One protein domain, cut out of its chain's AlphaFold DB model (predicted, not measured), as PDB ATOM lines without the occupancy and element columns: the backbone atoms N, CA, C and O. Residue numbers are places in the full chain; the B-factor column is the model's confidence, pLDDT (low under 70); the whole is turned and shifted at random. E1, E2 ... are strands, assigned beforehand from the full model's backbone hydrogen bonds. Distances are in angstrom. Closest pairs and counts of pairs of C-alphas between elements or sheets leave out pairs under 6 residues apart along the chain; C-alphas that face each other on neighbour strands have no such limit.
ATOM      1  N   ARG A   2       1.024  55.346 398.296       42.62
ATOM      2  CA  ARG A   2       0.385  55.364 396.973       42.62
ATOM      3  C   ARG A   2       0.838  54.118 396.212       42.62
ATOM      4  O   ARG A   2       2.021  53.810 396.220       42.62
ATOM      5  N   SER A   3      -0.137  53.413 395.653       41.00
ATOM      6  CA  SER A   3      -0.052  52.084 395.052       41.00
ATOM      7  C   SER A   3       1.059  51.937 394.010       41.00
ATOM      8  O   SER A   3       0.998  52.544 392.946       41.00
ATOM      9  N   ASP A   4       2.007  51.050 394.300       46.97
ATOM     10  CA  ASP A   4       3.125  50.626 393.446       46.97
ATOM     11  C   ASP A   4       2.721  49.433 392.547       46.97
ATOM     12  O   ASP A   4       3.417  48.430 392.408       46.97
ATOM     13  N   ALA A   5       1.507  49.486 391.989       49.50
ATOM     14  CA  ALA A   5       0.905  48.376 391.236       49.50
ATOM     15  C   ALA A   5       1.094  48.494 389.711       49.50
ATOM     16  O   ALA A   5       0.543  47.702 388.950       49.50
ATOM     17  N   THR A   6       1.853  49.486 389.240       53.53
ATOM     18  CA  THR A   6       2.006  49.795 387.807       53.53
ATOM     19  C   THR A   6       3.226  49.165 387.137       53.53
ATOM     20  O   THR A   6       3.313  49.203 385.914       53.53
ATOM     21  N   PHE A   7       4.155  48.552 387.880       50.03
ATOM     22  CA  PHE A   7       5.387  48.008 387.283       50.03
ATOM     23  C   PHE A   7       5.275  46.560 386.784       50.03
ATOM     24  O   PHE A   7       6.084  46.137 385.963       50.03
ATOM     25  N   PHE A   8       4.262  45.801 387.211       48.97
ATOM     26  CA  PHE A   8       4.148  44.379 386.852       48.97
ATOM     27  C   PHE A   8       3.387  44.095 385.550       48.97
ATOM     28  O   PHE A   8       3.482  42.992 385.016       48.97
ATOM     29  N   THR A   9       2.670  45.066 384.982       47.91
ATOM     30  CA  THR A   9       1.893  44.852 383.748       47.91
ATOM     31  C   THR A   9       2.709  45.022 382.467       47.91
ATOM     32  O   THR A   9       2.291  44.528 381.419       47.91
ATOM     33  N   LEU A  10       3.903  45.625 382.526       46.59
ATOM     34  CA  LEU A  10       4.771  45.765 381.349       46.59
ATOM     35  C   LEU A  10       5.538  44.479 380.991       46.59
ATOM     36  O   LEU A  10       6.060  44.367 379.884       46.59
ATOM     37  N   ALA A  11       5.591  43.494 381.892       47.38
ATOM     38  CA  ALA A  11       6.262  42.220 381.634       47.38
ATOM     39  C   ALA A  11       5.417  41.256 380.779       47.38
ATOM     40  O   ALA A  11       5.963  40.360 380.139       47.38
ATOM     41  N   LEU A  12       4.089  41.436 380.728       42.78
ATOM     42  CA  LEU A  12       3.196  40.470 380.078       42.78
ATOM     43  C   LEU A  12       3.094  40.647 378.552       42.78
ATOM     44  O   LEU A  12       2.758  39.700 377.844       42.78
ATOM     45  N   ILE A  13       3.400  41.837 378.022       48.38
ATOM     46  CA  ILE A  13       3.207  42.139 376.590       48.38
ATOM     47  C   ILE A  13       4.366  41.598 375.730       48.38
ATOM     48  O   ILE A  13       4.162  41.237 374.572       48.38
ATOM     49  N   MET A  14       5.567  41.437 376.298       45.09
ATOM     50  CA  MET A  14       6.719  40.852 375.587       45.09
ATOM     51  C   MET A  14       6.599  39.331 375.384       45.09
ATOM     52  O   MET A  14       7.253  38.786 374.502       45.09
ATOM     53  N   ALA A  15       5.755  38.638 376.158       43.16
ATOM     54  CA  ALA A  15       5.582  37.186 376.046       43.16
ATOM     55  C   ALA A  15       4.589  36.760 374.945       43.16
ATOM     56  O   ALA A  15       4.563  35.588 374.574       43.16
ATOM     57  N   TYR A  16       3.780  37.686 374.411       40.59
ATOM     58  CA  TYR A  16       2.754  37.376 373.402       40.59
ATOM     59  C   TYR A  16       3.201  37.587 371.957       40.59
ATOM     60  O   TYR A  16       2.594  37.034 371.040       40.59
ATOM     61  N   PHE A  17       4.303  38.301 371.734       44.56
ATOM     62  CA  PHE A  17       5.013  38.205 370.469       44.56
ATOM     63  C   PHE A  17       5.971  37.032 370.581       44.56
ATOM     64  O   PHE A  17       7.174  37.198 370.773       44.56
ATOM     65  N   GLY A  18       5.410  35.830 370.431       37.62
ATOM     66  CA  GLY A  18       6.139  34.696 369.891       37.62
ATOM     67  C   GLY A  18       6.671  35.097 368.519       37.62
ATOM     68  O   GLY A  18       6.111  34.741 367.485       37.62
ATOM     69  N   THR A  19       7.737  35.898 368.516       43.03
ATOM     70  CA  THR A  19       8.623  36.055 367.386       43.03
ATOM     71  C   THR A  19       9.159  34.654 367.187       43.03
ATOM     72  O   THR A  19      10.052  34.170 367.877       43.03
ATOM     73  N   THR A  20       8.524  33.930 366.276       47.53
ATOM     74  CA  THR A  20       9.197  32.858 365.570       47.53
ATOM     75  C   THR A  20      10.386  33.550 364.929       47.53
ATOM     76  O   THR A  20      10.256  34.135 363.860       47.53
ATOM     77  N   ALA A  21      11.505  33.632 365.659       50.19
ATOM     78  CA  ALA A  21      12.732  34.229 365.173       50.19
ATOM     79  C   ALA A  21      12.990  33.533 363.846       50.19
ATOM     80  O   ALA A  21      13.199  32.314 363.819       50.19
ATOM     81  N   ALA A  22      12.797  34.271 362.751       55.62
ATOM     82  CA  ALA A  22      12.802  33.685 361.432       55.62
ATOM     83  C   ALA A  22      14.135  32.957 361.302       55.62
ATOM     84  O   ALA A  22      15.189  33.543 361.556       55.62
ATOM     85  N   LYS A  23      14.082  31.638 361.083       75.31
ATOM     86  CA  LYS A  23      15.250  30.775 361.253       75.31
ATOM     87  C   LYS A  23      16.338  31.256 360.297       75.31
ATOM     88  O   LYS A  23      16.252  31.016 359.096       75.31
ATOM     89  N   GLY A  24      17.335  31.954 360.830       87.19
ATOM     90  CA  GLY A  24      18.472  32.419 360.056       87.19
ATOM     91  C   GLY A  24      19.254  31.217 359.545       87.19
ATOM     92  O   GLY A  24      19.654  30.346 360.319       87.19
ATOM     93  N   CYS A  25      19.454  31.150 358.237       90.56
ATOM     94  CA  CYS A  25      20.318  30.179 357.595       90.56
ATOM     95  C   CYS A  25      21.661  30.868 357.318       90.56
ATOM     96  O   CYS A  25      21.776  31.596 356.329       90.56
ATOM     97  N   PRO A  26      22.678  30.685 358.177       92.81
ATOM     98  CA  PRO A  26      24.011  31.198 357.894       92.81
ATOM     99  C   PRO A  26      24.559  30.518 356.640       92.81
ATOM    100  O   PRO A  26      24.421  29.299 356.463       92.81
ATOM    101  N   TYR A  27      25.201  31.293 355.777       92.88
ATOM    102  CA  TYR A  27      25.848  30.789 354.577       92.88
ATOM    103  C   TYR A  27      27.261  31.345 354.426       92.88
ATOM    104  O   TYR A  27      27.575  32.450 354.861       92.88
ATOM    105  N   SER A  28      28.092  30.563 353.749       94.38
ATOM    106  CA  SER A  28      29.451  30.905 353.349       94.38
ATOM    107  C   SER A  28      29.564  30.688 351.843       94.38
ATOM    108  O   SER A  28      29.218  29.615 351.341       94.38
ATOM    109  N   ILE A  29      29.979  31.718 351.107       94.75
ATOM    110  CA  ILE A  29      30.323  31.627 349.689       94.75
ATOM    111  C   ILE A  29      31.836  31.569 349.591       94.75
ATOM    112  O   ILE A  29      32.532  32.474 350.061       94.75
ATOM    113  N   LYS A  30      32.328  30.520 348.939       94.56
ATOM    114  CA  LYS A  30      33.751  30.298 348.717       94.56
ATOM    115  C   LYS A  30      34.091  30.422 347.244       94.56
ATOM    116  O   LYS A  30      33.348  29.897 346.416       94.56
ATOM    117  N   ARG A  31      35.212  31.068 346.928       95.06
ATOM    118  CA  ARG A  31      35.827  31.110 345.601       95.06
ATOM    119  C   ARG A  31      37.126  30.311 345.650       95.06
ATOM    120  O   ARG A  31      37.973  30.607 346.480       95.06
ATOM    121  N   TYR A  32      37.265  29.282 344.816       93.44
ATOM    122  CA  TYR A  32      38.439  28.390 344.825       93.44
ATOM    123  C   TYR A  32      38.786  27.819 346.218       93.44
ATOM    124  O   TYR A  32      39.944  27.600 346.546       93.44
ATOM    125  N   GLY A  33      37.766  27.572 347.049       89.81
ATOM    126  CA  GLY A  33      37.927  27.037 348.407       89.81
ATOM    127  C   GLY A  33      38.101  28.086 349.509       89.81
ATOM    128  O   GLY A  33      37.886  27.758 350.676       89.81
ATOM    129  N   GLU A  34      38.375  29.343 349.165       91.38
ATOM    130  CA  GLU A  34      38.517  30.442 350.125       91.38
ATOM    131  C   GLU A  34      37.207  31.191 350.312       91.38
ATOM    132  O   GLU A  34      36.498  31.479 349.348       91.38
ATOM    133  N   GLU A  35      36.859  31.527 351.550       92.38
ATOM    134  CA  GLU A  35      35.635  32.276 351.802       92.38
ATOM    135  C   GLU A  35      35.763  33.738 351.365       92.38
ATOM    136  O   GLU A  35      36.633  34.467 351.829       92.38
ATOM    137  N   VAL A  36      34.835  34.172 350.513       93.81
ATOM    138  CA  VAL A  36      34.761  35.551 350.005       93.81
ATOM    139  C   VAL A  36      33.564  36.319 350.556       93.81
ATOM    140  O   VAL A  36      33.531  37.547 350.516       93.81
ATOM    141  N   LYS A  37      32.542  35.612 351.055       92.00
ATOM    142  CA  LYS A  37      31.367  36.230 351.669       92.00
ATOM    143  C   LYS A  37      30.742  35.292 352.687       92.00
ATOM    144  O   LYS A  37      30.504  34.126 352.392       92.00
ATOM    145  N   TRP A  38      30.377  35.849 353.829       92.19
ATOM    146  CA  TRP A  38      29.540  35.203 354.829       92.19
ATOM    147  C   TRP A  38      28.375  36.129 355.165       92.19
ATOM    148  O   TRP A  38      28.550  37.350 355.173       92.19
ATOM    149  N   ASP A  39      27.191  35.568 355.381       91.38
ATOM    150  CA  ASP A  39      26.012  36.316 355.829       91.38
ATOM    151  C   ASP A  39      24.944  35.350 356.368       91.38
ATOM    152  O   ASP A  39      25.083  34.122 356.300       91.38
ATOM    153  N   ILE A  40      23.839  35.907 356.856       91.69
ATOM    154  CA  ILE A  40      22.649  35.163 357.260       91.69
ATOM    155  C   ILE A  40      21.490  35.556 356.344       91.69
ATOM    156  O   ILE A  40      21.191  36.730 356.147       91.69
ATOM    157  N   ILE A  41      20.811  34.553 355.792       91.94
ATOM    158  CA  ILE A  41      19.579  34.723 355.015       91.94
ATOM    159  C   ILE A  41      18.418  34.069 355.756       91.94
ATOM    160  O   ILE A  41      18.582  33.033 356.401       91.94
ATOM    161  N   GLU A  42      17.234  34.654 355.665       91.88
ATOM    162  CA  GLU A  42      16.033  34.075 356.252       91.88
ATOM    163  C   GLU A  42      15.631  32.758 355.558       91.88
ATOM    164  O   GLU A  42      15.673  32.621 354.333       91.88
ATOM    165  N   ALA A  43      15.236  31.747 356.337       92.06
ATOM    166  CA  ALA A  43      14.746  30.490 355.783       92.06
ATOM    167  C   ALA A  43      13.470  30.698 354.951       92.06
ATOM    168  O   ALA A  43      12.451  31.166 355.444       92.06
ATOM    169  N   GLY A  44      13.483  30.231 353.703       92.94
ATOM    170  CA  GLY A  44      12.350  30.342 352.784       92.94
ATOM    171  C   GLY A  44      12.401  31.566 351.870       92.94
ATOM    172  O   GLY A  44      11.494  31.709 351.053       92.94
ATOM    173  N   THR A  45      13.436  32.405 351.963       93.56
ATOM    174  CA  THR A  45      13.583  33.607 351.135       93.56
ATOM    175  C   THR A  45      14.699  33.475 350.093       93.56
ATOM    176  O   THR A  45      15.479  32.514 350.053       93.56
ATOM    177  N   SER A  46      14.758  34.461 349.198       93.94
ATOM    178  CA  SER A  46      15.853  34.635 348.247       93.94
ATOM    179  C   SER A  46      16.264  36.096 348.174       93.94
ATOM    180  O   SER A  46      15.400  36.967 348.095       93.94
ATOM    181  N   HIS A  47      17.567  36.361 348.135       92.56
ATOM    182  CA  HIS A  47      18.116  37.711 348.057       92.56
ATOM    183  C   HIS A  47      19.173  37.807 346.962       92.56
ATOM    184  O   HIS A  47      19.916  36.858 346.706       92.56
ATOM    185  N   ILE A  48      19.264  38.981 346.339       92.94
ATOM    186  CA  ILE A  48      20.387  39.333 345.472       92.94
ATOM    187  C   ILE A  48      21.460  39.998 346.338       92.94
ATOM    188  O   ILE A  48      21.169  40.871 347.164       92.94
ATOM    189  N   ARG A  49      22.704  39.555 346.179       92.00
ATOM    190  CA  ARG A  49      23.885  40.071 346.875       92.00
ATOM    191  C   ARG A  49      25.024  40.237 345.883       92.00
ATOM    192  O   ARG A  49      25.176  39.429 344.975       92.00
ATOM    193  N   VAL A  50      25.837  41.268 346.079       91.94
ATOM    194  CA  VAL A  50      27.069  41.449 345.310       91.94
ATOM    195  C   VAL A  50      28.179  40.637 345.976       91.94
ATOM    196  O   VAL A  50      28.428  40.789 347.172       91.94
ATOM    197  N   VAL A  51      28.832  39.770 345.206       92.19
ATOM    198  CA  VAL A  51      29.964  38.934 345.624       92.19
ATOM    199  C   VAL A  51      31.106  39.207 344.655       92.19
ATOM    200  O   VAL A  51      30.968  38.940 343.466       92.19
ATOM    201  N   ASN A  52      32.212  39.782 345.140       90.31
ATOM    202  CA  ASN A  52      33.357  40.187 344.307       90.31
ATOM    203  C   ASN A  52      32.956  40.988 343.050       90.31
ATOM    204  O   ASN A  52      33.442  40.730 341.954       90.31
ATOM    205  N   GLY A  53      32.023  41.933 343.199       90.81
ATOM    206  CA  GLY A  53      31.540  42.776 342.098       90.81
ATOM    207  C   GLY A  53      30.488  42.132 341.186       90.81
ATOM    208  O   GLY A  53      29.976  42.806 340.300       90.81
ATOM    209  N   ILE A  54      30.112  40.869 341.412       92.31
ATOM    210  CA  ILE A  54      29.122  40.151 340.597       92.31
ATOM    211  C   ILE A  54      27.819  39.978 341.386       92.31
ATOM    212  O   ILE A  54      27.827  39.552 342.543       92.31
ATOM    213  N   GLY A  55      26.684  40.297 340.763       92.06
ATOM    214  CA  GLY A  55      25.361  40.062 341.341       92.06
ATOM    215  C   GLY A  55      25.018  38.572 341.384       92.06
ATOM    216  O   GLY A  55      24.937  37.913 340.351       92.06
ATOM    217  N   ALA A  56      24.777  38.045 342.580       95.50
ATOM    218  CA  ALA A  56      24.444  36.650 342.824       95.50
ATOM    219  C   ALA A  56      23.100  36.529 343.545       95.50
ATOM    220  O   ALA A  56      22.821  37.270 344.487       95.50
ATOM    221  N   THR A  57      22.272  35.566 343.143       96.19
ATOM    222  CA  THR A  57      21.045  35.220 343.871       96.19
ATOM    223  C   THR A  57      21.321  34.075 344.828       96.19
ATOM    224  O   THR A  57      21.728  32.985 344.416       96.19
ATOM    225  N   ILE A  58      21.038  34.315 346.101       95.56
ATOM    226  CA  ILE A  58      21.159  33.352 347.186       95.56
ATOM    227  C   ILE A  58      19.751  32.948 347.586       95.56
ATOM    228  O   ILE A  58      18.901  33.802 347.826       95.56
ATOM    229  N   ILE A  59      19.492  31.646 347.617       95.19
ATOM    230  CA  ILE A  59      18.177  31.085 347.917       95.19
ATOM    231  C   ILE A  59      18.332  30.171 349.124       95.19
ATOM    232  O   ILE A  59      19.114  29.220 349.072       95.19
ATOM    233  N   ALA A  60      17.558  30.419 350.174       94.94
ATOM    234  CA  ALA A  60      17.445  29.527 351.314       94.94
ATOM    235  C   ALA A  60      16.049  28.923 351.349       94.94
ATOM    236  O   ALA A  60      15.046  29.618 351.458       94.94
ATOM    237  N   LYS A  61      15.955  27.597 351.274       93.81
ATOM    238  CA  LYS A  61      14.681  26.905 351.508       93.81
ATOM    239  C   LYS A  61      14.317  26.945 352.998       93.81
ATOM    240  O   LYS A  61      15.184  27.144 353.844       93.81
ATOM    241  N   LYS A  62      13.055  26.650 353.339       91.25
ATOM    242  CA  LYS A  62      12.575  26.577 354.739       91.25
ATOM    243  C   LYS A  62      13.396  25.627 355.630       91.25
ATOM    244  O   LYS A  62      13.485  25.824 356.835       91.25
ATOM    245  N   ASN A  63      14.028  24.608 355.042       91.31
ATOM    246  CA  ASN A  63      14.920  23.668 355.729       91.31
ATOM    247  C   ASN A  63      16.404  24.099 355.734       91.31
ATOM    248  O   ASN A  63      17.274  23.271 355.985       91.31
ATOM    249  N   CYS A  64      16.708  25.360 355.419       90.38
ATOM    250  CA  CYS A  64      18.061  25.889 355.224       90.38
ATOM    251  C   CYS A  64      18.897  25.179 354.148       90.38
ATOM    252  O   CYS A  64      20.123  25.274 354.154       90.38
ATOM    253  N   LYS A  65      18.266  24.504 353.175       93.62
ATOM    254  CA  LYS A  65      18.982  24.095 351.963       93.62
ATOM    255  C   LYS A  65      19.298  25.343 351.139       93.62
ATOM    256  O   LYS A  65      18.380  26.036 350.700       93.62
ATOM    257  N   LEU A  66      20.588  25.595 350.938       93.94
ATOM    258  CA  LEU A  66      21.103  26.766 350.238       93.94
ATOM    259  C   LEU A  66      21.294  26.487 348.745       93.94
ATOM    260  O   LEU A  66      21.511  25.350 348.317       93.94
ATOM    261  N   SER A  67      21.185  27.525 347.927       94.81
ATOM    262  CA  SER A  67      21.478  27.477 346.496       94.81
ATOM    263  C   SER A  67      21.975  28.833 346.013       94.81
ATOM    264  O   SER A  67      21.535  29.870 346.505       94.81
ATOM    265  N   LEU A  68      22.873  28.804 345.031       94.75
ATOM    266  CA  LEU A  68      23.526  29.979 344.463       94.75
ATOM    267  C   LEU A  68      23.285  30.029 342.950       94.75
ATOM    268  O   LEU A  68      23.425  29.015 342.258       94.75
ATOM    269  N   LYS A  69      22.909  31.201 342.438       94.94
ATOM    270  CA  LYS A  69      22.747  31.487 341.005       94.94
ATOM    271  C   LYS A  69      23.451  32.798 340.646       94.94
ATOM    272  O   LYS A  69      23.621  33.652 341.508       94.94
ATOM    273  N   GLY A  70      23.832  32.954 339.380       92.19
ATOM    274  CA  GLY A  70      24.504  34.163 338.879       92.19
ATOM    275  C   GLY A  70      26.029  34.164 339.032       92.19
ATOM    276  O   GLY A  70      26.678  35.054 338.500       92.19
ATOM    277  N   LEU A  71      26.610  33.152 339.690       92.62
ATOM    278  CA  LEU A  71      28.061  32.979 339.806       92.62
ATOM    279  C   LEU A  71      28.556  31.740 339.034       92.62
ATOM    280  O   LEU A  71      27.832  30.738 338.974       92.62
ATOM    281  N   PRO A  72      29.779  31.777 338.468       90.50
ATOM    282  CA  PRO A  72      30.401  30.629 337.809       90.50
ATOM    283  C   PRO A  72      30.567  29.447 338.771       90.50
ATOM    284  O   PRO A  72      31.305  29.525 339.752       90.50
ATOM    285  N   ARG A  73      29.897  28.325 338.492       86.00
ATOM    286  CA  ARG A  73      29.867  27.157 339.397       86.00
ATOM    287  C   ARG A  73      31.209  26.441 339.563       86.00
ATOM    288  O   ARG A  73      31.362  25.696 340.521       86.00
ATOM    289  N   PHE A  74      32.143  26.632 338.632       89.44
ATOM    290  CA  PHE A  74      33.487  26.061 338.727       89.44
ATOM    291  C   PHE A  74      34.391  26.851 339.685       89.44
ATOM    292  O   PHE A  74      35.337  26.285 340.219       89.44
ATOM    293  N   GLU A  75      34.085  28.128 339.943       92.56
ATOM    294  CA  GLU A  75      34.848  28.954 340.888       92.56
ATOM    295  C   GLU A  75      34.153  29.056 342.242       92.56
ATOM    296  O   GLU A  75      34.819  29.039 343.275       92.56
ATOM    297  N   TYR A  76      32.821  29.191 342.239       95.00
ATOM    298  CA  TYR A  76      32.046  29.550 343.419       95.00
ATOM    299  C   TYR A  76      31.208  28.395 343.948       95.00
ATOM    300  O   TYR A  76      30.448  27.751 343.223       95.00
ATOM    301  N   THR A  77      31.261  28.221 345.263       94.94
ATOM    302  CA  THR A  77      30.415  27.284 346.001       94.94
ATOM    303  C   THR A  77      29.717  27.997 347.149       94.94
ATOM    304  O   THR A  77      30.196  29.016 347.645       94.94
ATOM    305  N   ILE A  78      28.561  27.473 347.556       94.38
ATOM    306  CA  ILE A  78      27.845  27.922 348.749       94.38
ATOM    307  C   ILE A  78      27.710  26.750 349.712       94.38
ATOM    308  O   ILE A  78      27.292  25.658 349.321       94.38
ATOM    309  N   SER A  79      28.039  26.982 350.972       93.00
ATOM    310  CA  SER A  79      27.863  26.023 352.055       93.00
ATOM    311  C   SER A  79      27.156  26.679 353.230       93.00
ATOM    312  O   SER A  79      27.013  27.903 353.297       93.00
ATOM    313  N   ARG A  80      26.699  25.855 354.174       89.75
ATOM    314  CA  ARG A  80      26.239  26.357 355.467       89.75
ATOM    315  C   ARG A  80      27.405  27.078 356.147       89.75
ATOM    316  O   ARG A  80      28.530  26.588 356.098       89.75
ATOM    317  N   GLY A  81      27.136  28.257 356.695       83.75
ATOM    318  CA  GLY A  81      28.103  28.991 357.501       83.75
ATOM    319  C   GLY A  81      28.103  28.460 358.931       83.75
ATOM    320  O   GLY A  81      27.037  28.156 359.471       83.75
ATOM    321  N   ASP A  82      29.277  28.370 359.544       73.88
ATOM    322  CA  ASP A  82      29.389  28.053 360.964       73.88
ATOM    323  C   ASP A  82      29.119  29.321 361.779       73.88
ATOM    324  O   ASP A  82      29.826  30.320 361.655       73.88
ATOM    325  N   SER A  83      28.070  29.305 362.604       58.53
ATOM    326  CA  SER A  83      27.666  30.462 363.419       58.53
ATOM    327  C   SER A  83      28.608  30.749 364.595       58.53
ATOM    328  O   SER A  83      28.470  31.780 365.241       58.53
ATOM    329  N   ILE A  84      29.517  29.824 364.917       51.34
ATOM    330  CA  ILE A  84      30.182  29.751 366.228       51.34
ATOM    331  C   ILE A  84      31.371  30.722 366.353       51.34
ATOM    332  O   ILE A  84      31.749  31.059 367.465       51.34
ATOM    333  N   ASN A  85      31.928  31.237 365.249       41.91
ATOM    334  CA  ASN A  85      33.261  31.864 365.275       41.91
ATOM    335  C   ASN A  85      33.350  33.319 364.781       41.91
ATOM    336  O   ASN A  85      34.441  33.763 364.434       41.91
ATOM    337  N   ARG A  86      32.242  34.070 364.682       53.22
ATOM    338  CA  ARG A  86      32.272  35.429 364.082       53.22
ATOM    339  C   ARG A  86      31.505  36.533 364.808       53.22
ATOM    340  O   ARG A  86      31.313  37.600 364.240       53.22
ATOM    341  N   GLN A  87      31.087  36.293 366.051       44.06
ATOM    342  CA  GLN A  87      30.571  37.345 366.943       44.06
ATOM    343  C   GLN A  87      31.617  37.819 367.973       44.06
ATOM    344  O   GLN A  87      31.243  38.419 368.975       44.06
ATOM    345  N   SER A  88      32.904  37.517 367.752       38.81
ATOM    346  CA  SER A  88      34.028  37.963 368.591       38.81
ATOM    347  C   SER A  88      34.481  39.369 368.226       38.81
ATOM    348  O   SER A  88      34.683  39.600 367.012       38.81
TER     349      SER A  88
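Overview. This is residues 2 to 88 of the 88 residues of an uncharacterized protein of Magnaporthe grisea (UniProt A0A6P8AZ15). What shape do these atoms make? A long arm, residues 2 to 20, sticks out from a small sandwich of two three-stranded sheets, E2 E1 E6 and E3 E4 E5, which are face to face with their strands crossed at 32 degrees. The arm makes the length: the whole spans 72 by 28 by 22 A, the body without it 33 by 27 by 17 A. What is it built of? The printed part has 87 residues with six named strands, E1 to E6 in order along the chain, and no named helix; the class is all strand, though under half of the residues are in named elements, and both sheets are antiparallel. The whole is extended, with a radius of gyration of the C-alphas of 19.6 A.

Along the chain. What comes first? Residues 2 to 23 hold no named element, from C-alpha 2 at (0.385, 55.364, 396.973). Where are the strands? E1 is residues 24 to 31, 22.6 A long, from C-alpha 24 at (18.472, 32.419, 360.056), and E2 is residues 34 to 42, 23.6 A. E3 is residues 46 to 51, 15.0 A, E4 residues 54 to 60, 19.1 A, and E5 residues 66 to 69, 10.5 A. E6 is residues 76 to 80, 13.8 A, ending at C-alpha 80 at (26.239, 26.357, 355.467).

Arrangement. How is the first sheet paired? E1 is the inner strand: it forms a hairpin with E2, with N 27 and O 39 2.9 A apart, and is antiparallel to E6 at 151 degrees, with N 28 and O 79 2.9 A apart. How is the second? E3, E4 and E5 form a meander, each strand the antiparallel neighbour of the one before. N 49 and O 56 are 2.8 A apart across the hairpin E3 and E4, and N 59 and O 67 are 2.9 A apart across the hairpin E4 and E5. How do the sheets stand? They form a sandwich, two sheets face to face, their facing parts 9.0 A centre to centre and their best planes 25 degrees apart. The closest C-alphas of E5 and E6 are those of Leu 68 and Ile 78, 6.4 A apart, while E2 and E5 are apart.

Size, cuts and confidence. How far does it reach? The two C-alphas farthest apart, those of Arg 2 and Phe 74, are 73.1 A apart. Is it continuous? The printed part has no cut; the link E5 to E6 is short, and the other links between strands are tight. Where is confidence low? The pLDDT is under 70 in residues 2 to 22 and 83 to 88, and the mean of the printed part is 77.9.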